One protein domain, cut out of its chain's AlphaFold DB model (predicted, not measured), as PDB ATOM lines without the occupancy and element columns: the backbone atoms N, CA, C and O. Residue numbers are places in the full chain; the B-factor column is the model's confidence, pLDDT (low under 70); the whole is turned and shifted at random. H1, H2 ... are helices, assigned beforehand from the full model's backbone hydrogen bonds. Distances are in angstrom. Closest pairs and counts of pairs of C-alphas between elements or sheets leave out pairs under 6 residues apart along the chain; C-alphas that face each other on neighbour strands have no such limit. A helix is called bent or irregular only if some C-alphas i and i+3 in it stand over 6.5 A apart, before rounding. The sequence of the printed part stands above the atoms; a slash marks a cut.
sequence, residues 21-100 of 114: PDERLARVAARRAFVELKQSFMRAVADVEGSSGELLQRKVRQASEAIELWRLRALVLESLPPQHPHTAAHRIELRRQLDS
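AT A GLANCE: This is residues 21 to 100 of the 114 residues of an uncharacterized protein of Betaproteobacteria bacterium (UniProt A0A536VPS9). Four helices make an up-and-down bundle in which the long first helix, H1, runs past the other three: its later part is in the bundle with H2, H3 and H4, and residues 21 to 29 stick out beyond one end as a free arm. Seen across the bundle, H2 and H4 lie at opposite ends of its cross-section, with H1 and H3 between them. The printed part has 80 residues with four named helices, in the order H1, H2, H3, H4, and no named strand; the class is all helix. It is compact, with a radius of gyration of the C-alphas of 13.4 A, and spans 47 by 23 by 16 A, the arm adding to the length.

IN THESE COORDINATES: H1 covers residues 21 to 46 and measures 37.5 A from C-alpha 21 at (-19.677, 35.455, 47.483) to C-alpha 46 at (-3.491, 38.000, 13.715). H2 covers residues 50 to 62, 18.9 A long. H3 covers residues 66 to 79, 19.7 A long; it is irregular, with C-alphas 71 and 74 7.1 A apart. H4 covers residues 87 to 100, 19.9 A long, and ends with C-alpha 100 at (-3.799, 45.533, 34.806).

HOW THE PARTS SIT: The four helices form a bundle, up and down, each running against the one before it in the chain, and their packing is mostly aligned. H1 and H2 are a helical hairpin: residues 38 to 46 of H1 touch H2, the closest C-alphas being those of Val 45 and Gln 57 at 5.8 A, at a shallow tilt of 8 degrees, opposite ways. H2 and H3 are also a helical hairpin and touch, with the C-alphas of Val 60 and Leu 69 closest at 6.6 A and a shallow tilt of 10 degrees. Residues 34 to 45 of H1 touch H3, which runs the same way at a shallow tilt of 17 degrees; the closest C-alphas, of Phe 34 and Ala 66, are 6.0 A apart. Residues 36 to 44 of H1 touch H4, opposite ways at a shallow tilt of 18 degrees, with the C-alphas of Leu 37 and Gln 97 closest at 5.8 A. H3 and H4 are close but not clearly touching, their closest C-alphas, of Leu 77 and Arg 91, being 7.0 A apart. H2 and H4 are apart. In H1, H2 and H4 every O i to N i+4 pair is within hydrogen-bond range; in H3, 8 of 10 are.

THE WHOLE: The C-alphas of Pro 21 and Gln 83, the two farthest apart, are 47.7 A from each other. Without residues 21 to 29, which stand free, the body spans 34 by 23 by 16 A. The printed part has no cut. The links H1 to H2 and H2 to H3 are tight, and the link H3 to H4, with 7 residues, is short. The mean pLDDT of the printed part is 84.1; residue 21 and residues 82 to 85 are under 70.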
ATOM      1  N   PRO A  21     -19.190  34.720  48.654       67.88
ATOM      2  CA  PRO A  21     -19.677  35.455  47.483       67.88
ATOM      3  C   PRO A  21     -18.599  36.340  46.838       67.88
ATOM      4  O   PRO A  21     -18.451  36.335  45.614       67.88
ATOM      5  N   ASP A  22     -17.770  36.978  47.664       70.94
ATOM      6  CA  ASP A  22     -16.642  37.809  47.247       70.94
ATOM      7  C   ASP A  22     -15.521  37.032  46.546       70.94
ATOM      8  O   ASP A  22     -15.005  37.483  45.527       70.94
ATOM      9  N   GLU A  23     -15.181  35.823  46.995       73.50
ATOM     10  CA  GLU A  23     -14.192  34.984  46.310       73.50
ATOM     11  C   GLU A  23     -14.694  34.514  44.945       73.50
ATOM     12  O   GLU A  23     -13.930  34.416  43.982       73.50
ATOM     13  N   ARG A  24     -15.992  34.206  44.834       72.81
ATOM     14  CA  ARG A  24     -16.593  33.852  43.546       72.81
ATOM     15  C   ARG A  24     -16.542  35.042  42.591       72.81
ATOM     16  O   ARG A  24     -16.183  34.853  41.428       72.81
ATOM     17  N   LEU A  25     -16.879  36.239  43.069       79.25
ATOM     18  CA  LEU A  25     -16.785  37.473  42.290       79.25
ATOM     19  C   LEU A  25     -15.338  37.759  41.871       79.25
ATOM     20  O   LEU A  25     -15.097  38.029  40.695       79.25
ATOM     21  N   ALA A  26     -14.372  37.588  42.777       77.94
ATOM     22  CA  ALA A  26     -12.947  37.741  42.492       77.94
ATOM     23  C   ALA A  26     -12.461  36.748  41.424       77.94
ATOM     24  O   ALA A  26     -11.796  37.143  40.467       77.94
ATOM     25  N   ARG A  27     -12.853  35.467  41.511       80.38
ATOM     26  CA  ARG A  27     -12.528  34.460  40.483       80.38
ATOM     27  C   ARG A  27     -13.121  34.812  39.121       80.38
ATOM     28  O   ARG A  27     -12.452  34.651  38.102       80.38
ATOM     29  N   VAL A  28     -14.364  35.297  39.082       85.88
ATOM     30  CA  VAL A  28     -15.000  35.742  37.832       85.88
ATOM     31  C   VAL A  28     -14.279  36.963  37.260       85.88
ATOM     32  O   VAL A  28     -14.025  36.990  36.057       85.88
ATOM     33  N   ALA A  29     -13.911  37.937  38.094       82.56
ATOM     34  CA  ALA A  29     -13.153  39.115  37.677       82.56
ATOM     35  C   ALA A  29     -11.776  38.733  37.109       82.56
ATOM     36  O   ALA A  29     -11.452  39.123  35.989       82.56
ATOM     37  N   ALA A  30     -11.022  37.878  37.806       81.12
ATOM     38  CA  ALA A  30      -9.735  37.370  37.333       81.12
ATOM     39  C   ALA A  30      -9.873  36.606  36.008       81.12
ATOM     40  O   ALA A  30      -9.075  36.783  35.084       81.12
ATOM     41  N   ARG A  31     -10.924  35.785  35.865       86.94
ATOM     42  CA  ARG A  31     -11.169  35.053  34.618       86.94
ATOM     43  C   ARG A  31     -11.523  35.985  33.462       86.94
ATOM     44  O   ARG A  31     -11.065  35.736  32.349       86.94
ATOM     45  N   ARG A  32     -12.311  37.036  33.707       88.25
ATOM     46  CA  ARG A  32     -12.625  38.065  32.702       88.25
ATOM     47  C   ARG A  32     -11.365  38.792  32.250       88.25
ATOM     48  O   ARG A  32     -11.097  38.796  31.055       88.25
ATOM     49  N   ALA A  33     -10.552  39.260  33.195       86.06
ATOM     50  CA  ALA A  33      -9.288  39.929  32.899       86.06
ATOM     51  C   ALA A  33      -8.346  39.039  32.064       86.06
ATOM     52  O   ALA A  33      -7.769  39.481  31.074       86.06
ATOM     53  N   PHE A  34      -8.261  37.741  32.380       88.00
ATOM     54  CA  PHE A  34      -7.510  36.790  31.556       88.00
ATOM     55  C   PHE A  34      -8.072  36.650  30.133       88.00
ATOM     56  O   PHE A  34      -7.308  36.601  29.168       88.00
ATOM     57  N   VAL A  35      -9.394  36.543  29.981       91.50
ATOM     58  CA  VAL A  35     -10.031  36.409  28.661       91.50
ATOM     59  C   VAL A  35      -9.795  37.663  27.820       91.50
ATOM     60  O   VAL A  35      -9.460  37.538  26.645       91.50
ATOM     61  N   GLU A  36      -9.912  38.847  28.416       90.38
ATOM     62  CA  GLU A  36      -9.634  40.133  27.769       90.38
ATOM     63  C   GLU A  36      -8.168  40.224  27.321       90.38
ATOM     64  O   GLU A  36      -7.896  40.484  26.144       90.38
ATOM     65  N   LEU A  37      -7.224  39.875  28.203       89.94
ATOM     66  CA  LEU A  37      -5.801  39.791  27.873       89.94
ATOM     67  C   LEU A  37      -5.555  38.832  26.698       89.94
ATOM     68  O   LEU A  37      -4.878  39.181  25.728       89.94
ATOM     69  N   LYS A  38      -6.148  37.635  26.742       92.94
ATOM     70  CA  LYS A  38      -6.011  36.624  25.688       92.94
ATOM     71  C   LYS A  38      -6.567  37.113  24.350       92.94
ATOM     72  O   LYS A  38      -5.947  36.872  23.316       92.94
ATOM     73  N   GLN A  39      -7.694  37.825  24.347       92.62
ATOM     74  CA  GLN A  39      -8.256  38.427  23.135       92.62
ATOM     75  C   GLN A  39      -7.346  39.517  22.557       92.62
ATOM     76  O   GLN A  39      -7.169  39.583  21.341       92.62
ATOM     77  N   SER A  40      -6.726  40.347  23.399       89.44
ATOM     78  CA  SER A  40      -5.750  41.347  22.945       89.44
ATOM     79  C   SER A  40      -4.508  40.709  22.321       89.44
ATOM     80  O   SER A  40      -4.088  41.144  21.249       89.44
ATOM     81  N   PHE A  41      -3.988  39.621  22.900       90.00
ATOM     82  CA  PHE A  41      -2.923  38.832  22.273       90.00
ATOM     83  C   PHE A  41      -3.364  38.253  20.929       90.00
ATOM     84  O   PHE A  41      -2.648  38.424  19.949       90.00
ATOM     85  N   MET A  42      -4.545  37.627  20.862       91.94
ATOM     86  CA  MET A  42      -5.093  37.038  19.632       91.94
ATOM     87  C   MET A  42      -5.229  38.050  18.493       91.94
ATOM     88  O   MET A  42      -4.944  37.701  17.352       91.94
ATOM     89  N   ARG A  43      -5.637  39.289  18.796       89.75
ATOM     90  CA  ARG A  43      -5.688  40.379  17.811       89.75
ATOM     91  C   ARG A  43      -4.292  40.754  17.321       89.75
ATOM     92  O   ARG A  43      -4.080  40.812  16.122       89.75
ATOM     93  N   ALA A  44      -3.332  40.924  18.229       87.19
ATOM     94  CA  ALA A  44      -1.965  41.289  17.855       87.19
ATOM     95  C   ALA A  44      -1.278  40.218  16.987       87.19
ATOM     96  O   ALA A  44      -0.610  40.548  16.016       87.19
ATOM     97  N   VAL A  45      -1.451  38.928  17.297       90.56
ATOM     98  CA  VAL A  45      -0.842  37.842  16.501       90.56
ATOM     99  C   VAL A  45      -1.577  37.547  15.190       90.56
ATOM    100  O   VAL A  45      -1.052  36.802  14.364       90.56
ATOM    101  N   ALA A  46      -2.784  38.088  14.994       88.12
ATOM    102  CA  ALA A  46      -3.491  38.000  13.715       88.12
ATOM    103  C   ALA A  46      -2.815  38.861  12.635       88.12
ATOM    104  O   ALA A  46      -2.838  38.483  11.470       88.12
ATOM    105  N   ASP A  47      -2.155  39.946  13.047       86.12
ATOM    106  CA  ASP A  47      -1.413  40.862  12.172       86.12
ATOM    107  C   ASP A  47       0.035  40.402  11.904       86.12
ATOM    108  O   ASP A  47       0.800  41.089  11.228       86.12
ATOM    109  N   VAL A  48       0.449  39.253  12.451       86.12
ATOM    110  CA  VAL A  48       1.772  38.667  12.200       86.12
ATOM    111  C   VAL A  48       1.673  37.699  11.027       86.12
ATOM    112  O   VAL A  48       1.001  36.670  11.113       86.12
ATOM    113  N   GLU A  49       2.380  38.006   9.944       83.50
ATOM    114  CA  GLU A  49       2.385  37.187   8.734       83.50
ATOM    115  C   GLU A  49       3.344  35.982   8.824       83.50
ATOM    116  O   GLU A  49       4.332  35.967   9.567       83.50
ATOM    117  N   GLY A  50       3.057  34.952   8.024       86.62
ATOM    118  CA  GLY A  50       3.913  33.779   7.837       86.62
ATOM    119  C   GLY A  50       3.838  32.718   8.942       86.62
ATOM    120  O   GLY A  50       3.074  32.806   9.906       86.62
ATOM    121  N   SER A  51       4.675  31.685   8.808       86.56
ATOM    122  CA  SER A  51       4.683  30.501   9.684       86.56
ATOM    123  C   SER A  51       4.924  30.829  11.165       86.56
ATOM    124  O   SER A  51       4.444  30.118  12.053       86.56
ATOM    125  N   SER A  52       5.648  31.918  11.446       85.44
ATOM    126  CA  SER A  52       5.876  32.428  12.804       85.44
ATOM    127  C   SER A  52       4.591  32.968  13.435       85.44
ATOM    128  O   SER A  52       4.323  32.683  14.605       85.44
ATOM    129  N   GLY A  53       3.763  33.676  12.660       87.56
ATOM    130  CA  GLY A  53       2.453  34.164  13.089       87.56
ATOM    131  C   GLY A  53       1.496  33.024  13.415       87.56
ATOM    132  O   GLY A  53       0.902  32.999  14.491       87.56
ATOM    133  N   GLU A  54       1.430  32.002  12.562       90.50
ATOM    134  CA  GLU A  54       0.601  30.820  12.826       90.50
ATOM    135  C   GLU A  54       1.031  30.064  14.091       90.50
ATOM    136  O   GLU A  54       0.195  29.614  14.883       90.50
ATOM    137  N   LEU A  55       2.344  29.920  14.309       91.44
ATOM    138  CA  LEU A  55       2.877  29.296  15.517       91.44
ATOM    139  C   LEU A  55       2.524  30.112  16.766       91.44
ATOM    140  O   LEU A  55       2.113  29.536  17.776       91.44
ATOM    141  N   LEU A  56       2.654  31.437  16.697       90.75
ATOM    142  CA  LEU A  56       2.276  32.352  17.773       90.75
ATOM    143  C   LEU A  56       0.779  32.290  18.078       90.75
ATOM    144  O   LEU A  56       0.403  32.167  19.242       90.75
ATOM    145  N   GLN A  57      -0.072  32.271  17.053       93.06
ATOM    146  CA  GLN A  57      -1.514  32.086  17.205       93.06
ATOM    147  C   GLN A  57      -1.852  30.774  17.914       93.06
ATOM    148  O   GLN A  57      -2.676  30.769  18.830       93.06
ATOM    149  N   ARG A  58      -1.197  29.660  17.556       93.50
ATOM    150  CA  ARG A  58      -1.390  28.377  18.253       93.50
ATOM    151  C   ARG A  58      -0.979  28.460  19.724       93.50
ATOM    152  O   ARG A  58      -1.761  28.054  20.582       93.50
ATOM    153  N   LYS A  59       0.187  29.044  20.023       92.75
ATOM    154  CA  LYS A  59       0.679  29.217  21.403       92.75
ATOM    155  C   LYS A  59      -0.260  30.083  22.247       92.75
ATOM    156  O   LYS A  59      -0.611  29.692  23.357       92.75
ATOM    157  N   VAL A  60      -0.735  31.209  21.709       92.62
ATOM    158  CA  VAL A  60      -1.707  32.076  22.397       92.62
ATOM    159  C   VAL A  60      -3.026  31.336  22.635       92.62
ATOM    160  O   VAL A  60      -3.586  31.424  23.724       92.62
ATOM    161  N   ARG A  61      -3.526  30.560  21.662       92.50
ATOM    162  CA  ARG A  61      -4.756  29.763  21.834       92.50
ATOM    163  C   ARG A  61      -4.618  28.696  22.921       92.50
ATOM    164  O   ARG A  61      -5.579  28.494  23.663       92.50
ATOM    165  N   GLN A  62      -3.456  28.057  23.032       93.69
ATOM    166  CA  GLN A  62      -3.178  27.012  24.025       93.69
ATOM    167  C   GLN A  62      -2.938  27.555  25.439       93.69
ATOM    168  O   GLN A  62      -3.192  26.833  26.400       93.69
ATOM    169  N   ALA A  63      -2.523  28.820  25.575       92.81
ATOM    170  CA  ALA A  63      -2.308  29.445  26.876       92.81
ATOM    171  C   ALA A  63      -3.578  29.377  27.742       92.81
ATOM    172  O   ALA A  63      -4.652  29.858  27.353       92.81
ATOM    173  N   SER A  64      -3.452  28.764  28.909       89.50
ATOM    174  CA  SER A  64      -4.509  28.579  29.903       89.50
ATOM    175  C   SER A  64      -4.349  29.531  31.084       89.50
ATOM    176  O   SER A  64      -5.343  29.847  31.744       89.50
ATOM    177  N   GLU A  65      -3.135  30.047  31.286       87.12
ATOM    178  CA  GLU A  65      -2.792  30.965  32.364       87.12
ATOM    179  C   GLU A  65      -2.229  32.292  31.847       87.12
ATOM    180  O   GLU A  65      -1.589  32.377  30.795       87.12
ATOM    181  N   ALA A  66      -2.441  33.364  32.616       85.06
ATOM    182  CA  ALA A  66      -1.957  34.695  32.259       85.06
ATOM    183  C   ALA A  66      -0.418  34.749  32.168       85.06
ATOM    184  O   ALA A  66       0.129  35.493  31.354       85.06
ATOM    185  N   ILE A  67       0.290  33.938  32.966       84.50
ATOM    186  CA  ILE A  67       1.759  33.906  32.991       84.50
ATOM    187  C   ILE A  67       2.345  33.368  31.680       84.50
ATOM    188  O   ILE A  67       3.406  33.808  31.236       84.50
ATOM    189  N   GLU A  68       1.639  32.454  31.015       90.00
ATOM    190  CA  GLU A  68       2.039  31.928  29.711       90.00
ATOM    191  C   GLU A  68       1.953  33.022  28.643       90.00
ATOM    192  O   GLU A  68       2.881  33.187  27.851       90.00
ATOM    193  N   LEU A  69       0.893  33.839  28.676       88.56
ATOM    194  CA  LEU A  69       0.758  35.015  27.809       88.56
ATOM    195  C   LEU A  69       1.848  36.058  28.104       88.56
ATOM    196  O   LEU A  69       2.470  36.579  27.178       88.56
ATOM    197  N   TRP A  70       2.155  36.304  29.380       86.56
ATOM    198  CA  TRP A  70       3.226  37.222  29.785       86.56
ATOM    199  C   TRP A  70       4.602  36.814  29.237       86.56
ATOM    200  O   TRP A  70       5.389  37.673  28.825       86.56
ATOM    201  N   ARG A  71       4.896  35.508  29.191       88.38
ATOM    202  CA  ARG A  71       6.133  34.966  28.596       88.38
ATOM    203  C   ARG A  71       6.177  35.145  27.078       88.38
ATOM    204  O   ARG A  71       7.247  35.385  26.528       88.38
ATOM    205  N   LEU A  72       5.028  35.080  26.406       89.25
ATOM    206  CA  LEU A  72       4.929  35.291  24.958       89.25
ATOM    207  C   LEU A  72       5.036  36.767  24.552       89.25
ATOM    208  O   LEU A  72       5.232  37.039  23.369       89.25
ATOM    209  N   ARG A  73       4.943  37.718  25.496       86.19
ATOM    210  CA  ARG A  73       4.892  39.158  25.186       86.19
ATOM    211  C   ARG A  73       6.053  39.621  24.304       86.19
ATOM    212  O   ARG A  73       5.811  40.299  23.317       86.19
ATOM    213  N   ALA A  74       7.289  39.241  24.635       85.56
ATOM    214  CA  ALA A  74       8.473  39.696  23.908       85.56
ATOM    215  C   ALA A  74       8.444  39.182  22.467       85.56
ATOM    216  O   ALA A  74       8.544  39.964  21.531       85.56
ATOM    217  N   LEU A  75       8.150  37.890  22.301       86.56
ATOM    218  CA  LEU A  75       8.083  37.247  20.993       86.56
ATOM    219  C   LEU A  75       6.969  37.831  20.110       86.56
ATOM    220  O   LEU A  75       7.179  38.045  18.919       86.56
ATOM    221  N   VAL A  76       5.794  38.118  20.682       85.31
ATOM    222  CA  VAL A  76       4.694  38.777  19.955       85.31
ATOM    223  C   VAL A  76       5.103  40.185  19.529       85.31
ATOM    224  O   VAL A  76       4.912  40.550  18.376       85.31
ATOM    225  N   LEU A  77       5.713  40.961  20.428       82.25
ATOM    226  CA  LEU A  77       6.151  42.329  20.142       82.25
ATOM    227  C   LEU A  77       7.269  42.392  19.093       82.25
ATOM    228  O   LEU A  77       7.290  43.325  18.295       82.25
ATOM    229  N   GLU A  78       8.190  41.433  19.096       85.00
ATOM    230  CA  GLU A  78       9.270  41.316  18.109       85.00
ATOM    231  C   GLU A  78       8.759  40.867  16.739       85.00
ATOM    232  O   GLU A  78       9.284  41.297  15.717       85.00
ATOM    233  N   SER A  79       7.715  40.033  16.714       85.25
ATOM    234  CA  SER A  79       7.144  39.505  15.470       85.25
ATOM    235  C   SER A  79       6.157  40.462  14.800       85.25
ATOM    236  O   SER A  79       5.792  40.246  13.647       85.25
ATOM    237  N   LEU A  80       5.705  41.508  15.501       81.25
ATOM    238  CA  LEU A  80       4.813  42.513  14.928       81.25
ATOM    239  C   LEU A  80       5.542  43.334  13.852       81.25
ATOM    240  O   LEU A  80       6.562  43.962  14.156       81.25
ATOM    241  N   PRO A  81       5.008  43.405  12.621       75.88
ATOM    242  CA  PRO A  81       5.636  44.160  11.549       75.88
ATOM    243  C   PRO A  81       5.742  45.656  11.912       75.88
ATOM    244  O   PRO A  81       4.745  46.277  12.302       75.88
ATOM    245  N   PRO A  82       6.926  46.283  11.758       68.06
ATOM    246  CA  PRO A  82       7.141  47.686  12.127       68.06
ATOM    247  C   PRO A  82       6.336  48.666  11.262       68.06
ATOM    248  O   PRO A  82       6.164  49.818  11.643       68.06
ATOM    249  N   GLN A  83       5.834  48.202  10.115       66.00
ATOM    250  CA  GLN A  83       5.127  49.008   9.117       66.00
ATOM    251  C   GLN A  83       3.597  48.946   9.269       66.00
ATOM    252  O   GLN A  83       2.886  49.653   8.559       66.00
ATOM    253  N   HIS A  84       3.072  48.122  10.188       64.88
ATOM    254  CA  HIS A  84       1.631  48.038  10.413       64.88
ATOM    255  C   HIS A  84       1.132  49.238  11.236       64.88
ATOM    256  O   HIS A  84       1.611  49.456  12.355       64.88
ATOM    257  N   PRO A  85       0.116  49.981  10.753       64.62
ATOM    258  CA  PRO A  85      -0.435  51.138  11.463       64.62
ATOM    259  C   PRO A  85      -1.041  50.764  12.825       64.62
ATOM    260  O   PRO A  85      -1.104  51.593  13.733       64.62
ATOM    261  N   HIS A  86      -1.427  49.498  13.007       71.62
ATOM    262  CA  HIS A  86      -1.963  48.978  14.263       71.62
ATOM    263  C   HIS A  86      -0.888  48.502  15.251       71.62
ATOM    264  O   HIS A  86      -1.194  48.331  16.428       71.62
ATOM    265  N   THR A  87       0.382  48.369  14.845       73.44
ATOM    266  CA  THR A  87       1.460  47.875  15.721       73.44
ATOM    267  C   THR A  87       1.635  48.754  16.958       73.44
ATOM    268  O   THR A  87       1.733  48.237  18.069       73.44
ATOM    269  N   ALA A  88       1.619  50.081  16.807       74.88
ATOM    270  CA  ALA A  88       1.717  50.993  17.948       74.88
ATOM    271  C   ALA A  88       0.518  50.850  18.906       74.88
ATOM    272  O   ALA A  88       0.702  50.784  20.122       74.88
ATOM    273  N   ALA A  89      -0.695  50.720  18.360       81.62
ATOM    274  CA  ALA A  89      -1.911  50.516  19.145       81.62
ATOM    275  C   ALA A  89      -1.889  49.171  19.894       81.62
ATOM    276  O   ALA A  89      -2.194  49.129  21.085       81.62
ATOM    277  N   HIS A  90      -1.447  48.090  19.243       79.62
ATOM    278  CA  HIS A  90      -1.286  46.780  19.876       79.62
ATOM    279  C   HIS A  90      -0.255  46.804  21.001       79.62
ATOM    280  O   HIS A  90      -0.496  46.218  22.051       79.62
ATOM    281  N   ARG A  91       0.866  47.514  20.828       78.50
ATOM    282  CA  ARG A  91       1.884  47.659  21.879       78.50
ATOM    283  C   ARG A  91       1.326  48.347  23.125       78.50
ATOM    284  O   ARG A  91       1.558  47.863  24.231       78.50
ATOM    285  N   ILE A  92       0.593  49.445  22.944       82.75
ATOM    286  CA  ILE A  92      -0.017  50.202  24.047       82.75
ATOM    287  C   ILE A  92      -1.084  49.356  24.748       82.75
ATOM    288  O   ILE A  92      -1.064  49.241  25.973       82.75
ATOM    289  N   GLU A  93      -1.974  48.724  23.983       83.88
ATOM    290  CA  GLU A  93      -3.052  47.901  24.535       83.88
ATOM    291  C   GLU A  93      -2.504  46.686  25.288       83.88
ATOM    292  O   GLU A  93      -2.921  46.419  26.413       83.88
ATOM    293  N   LEU A  94      -1.522  45.976  24.721       82.19
ATOM    294  CA  LEU A  94      -0.892  44.841  25.392       82.19
ATOM    295  C   LEU A  94      -0.203  45.270  26.683       82.19
ATOM    296  O   LEU A  94      -0.380  44.596  27.691       82.19
ATOM    297  N   ARG A  95       0.541  46.385  26.682       81.44
ATOM    298  CA  ARG A  95       1.175  46.909  27.901       81.44
ATOM    299  C   ARG A  95       0.127  47.201  28.975       81.44
ATOM    300  O   ARG A  95       0.245  46.686  30.077       81.44
ATOM    301  N   ARG A  96      -0.929  47.943  28.631       81.81
ATOM    302  CA  ARG A  96      -2.001  48.312  29.564       81.81
ATOM    303  C   ARG A  96      -2.704  47.090  30.164       81.81
ATOM    304  O   ARG A  96      -2.959  47.056  31.363       81.81
ATOM    305  N   GLN A  97      -3.028  46.099  29.336       81.19
ATOM    306  CA  GLN A  97      -3.684  44.866  29.784       81.19
ATOM    307  C   GLN A  97      -2.764  44.034  30.680       81.19
ATOM    308  O   GLN A  97      -3.197  43.495  31.696       81.19
ATOM    309  N   LEU A  98      -1.482  43.956  30.324       80.31
ATOM    310  CA  LEU A  98      -0.465  43.278  31.115       80.31
ATOM    311  C   LEU A  98      -0.293  43.950  32.486       80.31
ATOM    312  O   LEU A  98      -0.349  43.244  33.485       80.31
ATOM    313  N   ASP A  99      -0.204  45.281  32.552       77.44
ATOM    314  CA  ASP A  99      -0.099  46.029  33.816       77.44
ATOM    315  C   ASP A  99      -1.361  45.872  34.688       77.44
ATOM    316  O   ASP A  99      -1.276  45.805  35.912       77.44
ATOM    317  N   SER A 100      -2.545  45.755  34.074       78.06
ATOM    318  CA  SER A 100      -3.799  45.533  34.806       78.06
ATOM    319  C   SER A 100      -3.932  44.120  35.384       78.06
ATOM    320  O   SER A 100      -4.564  43.956  36.426       78.06
TER     321      SER A 100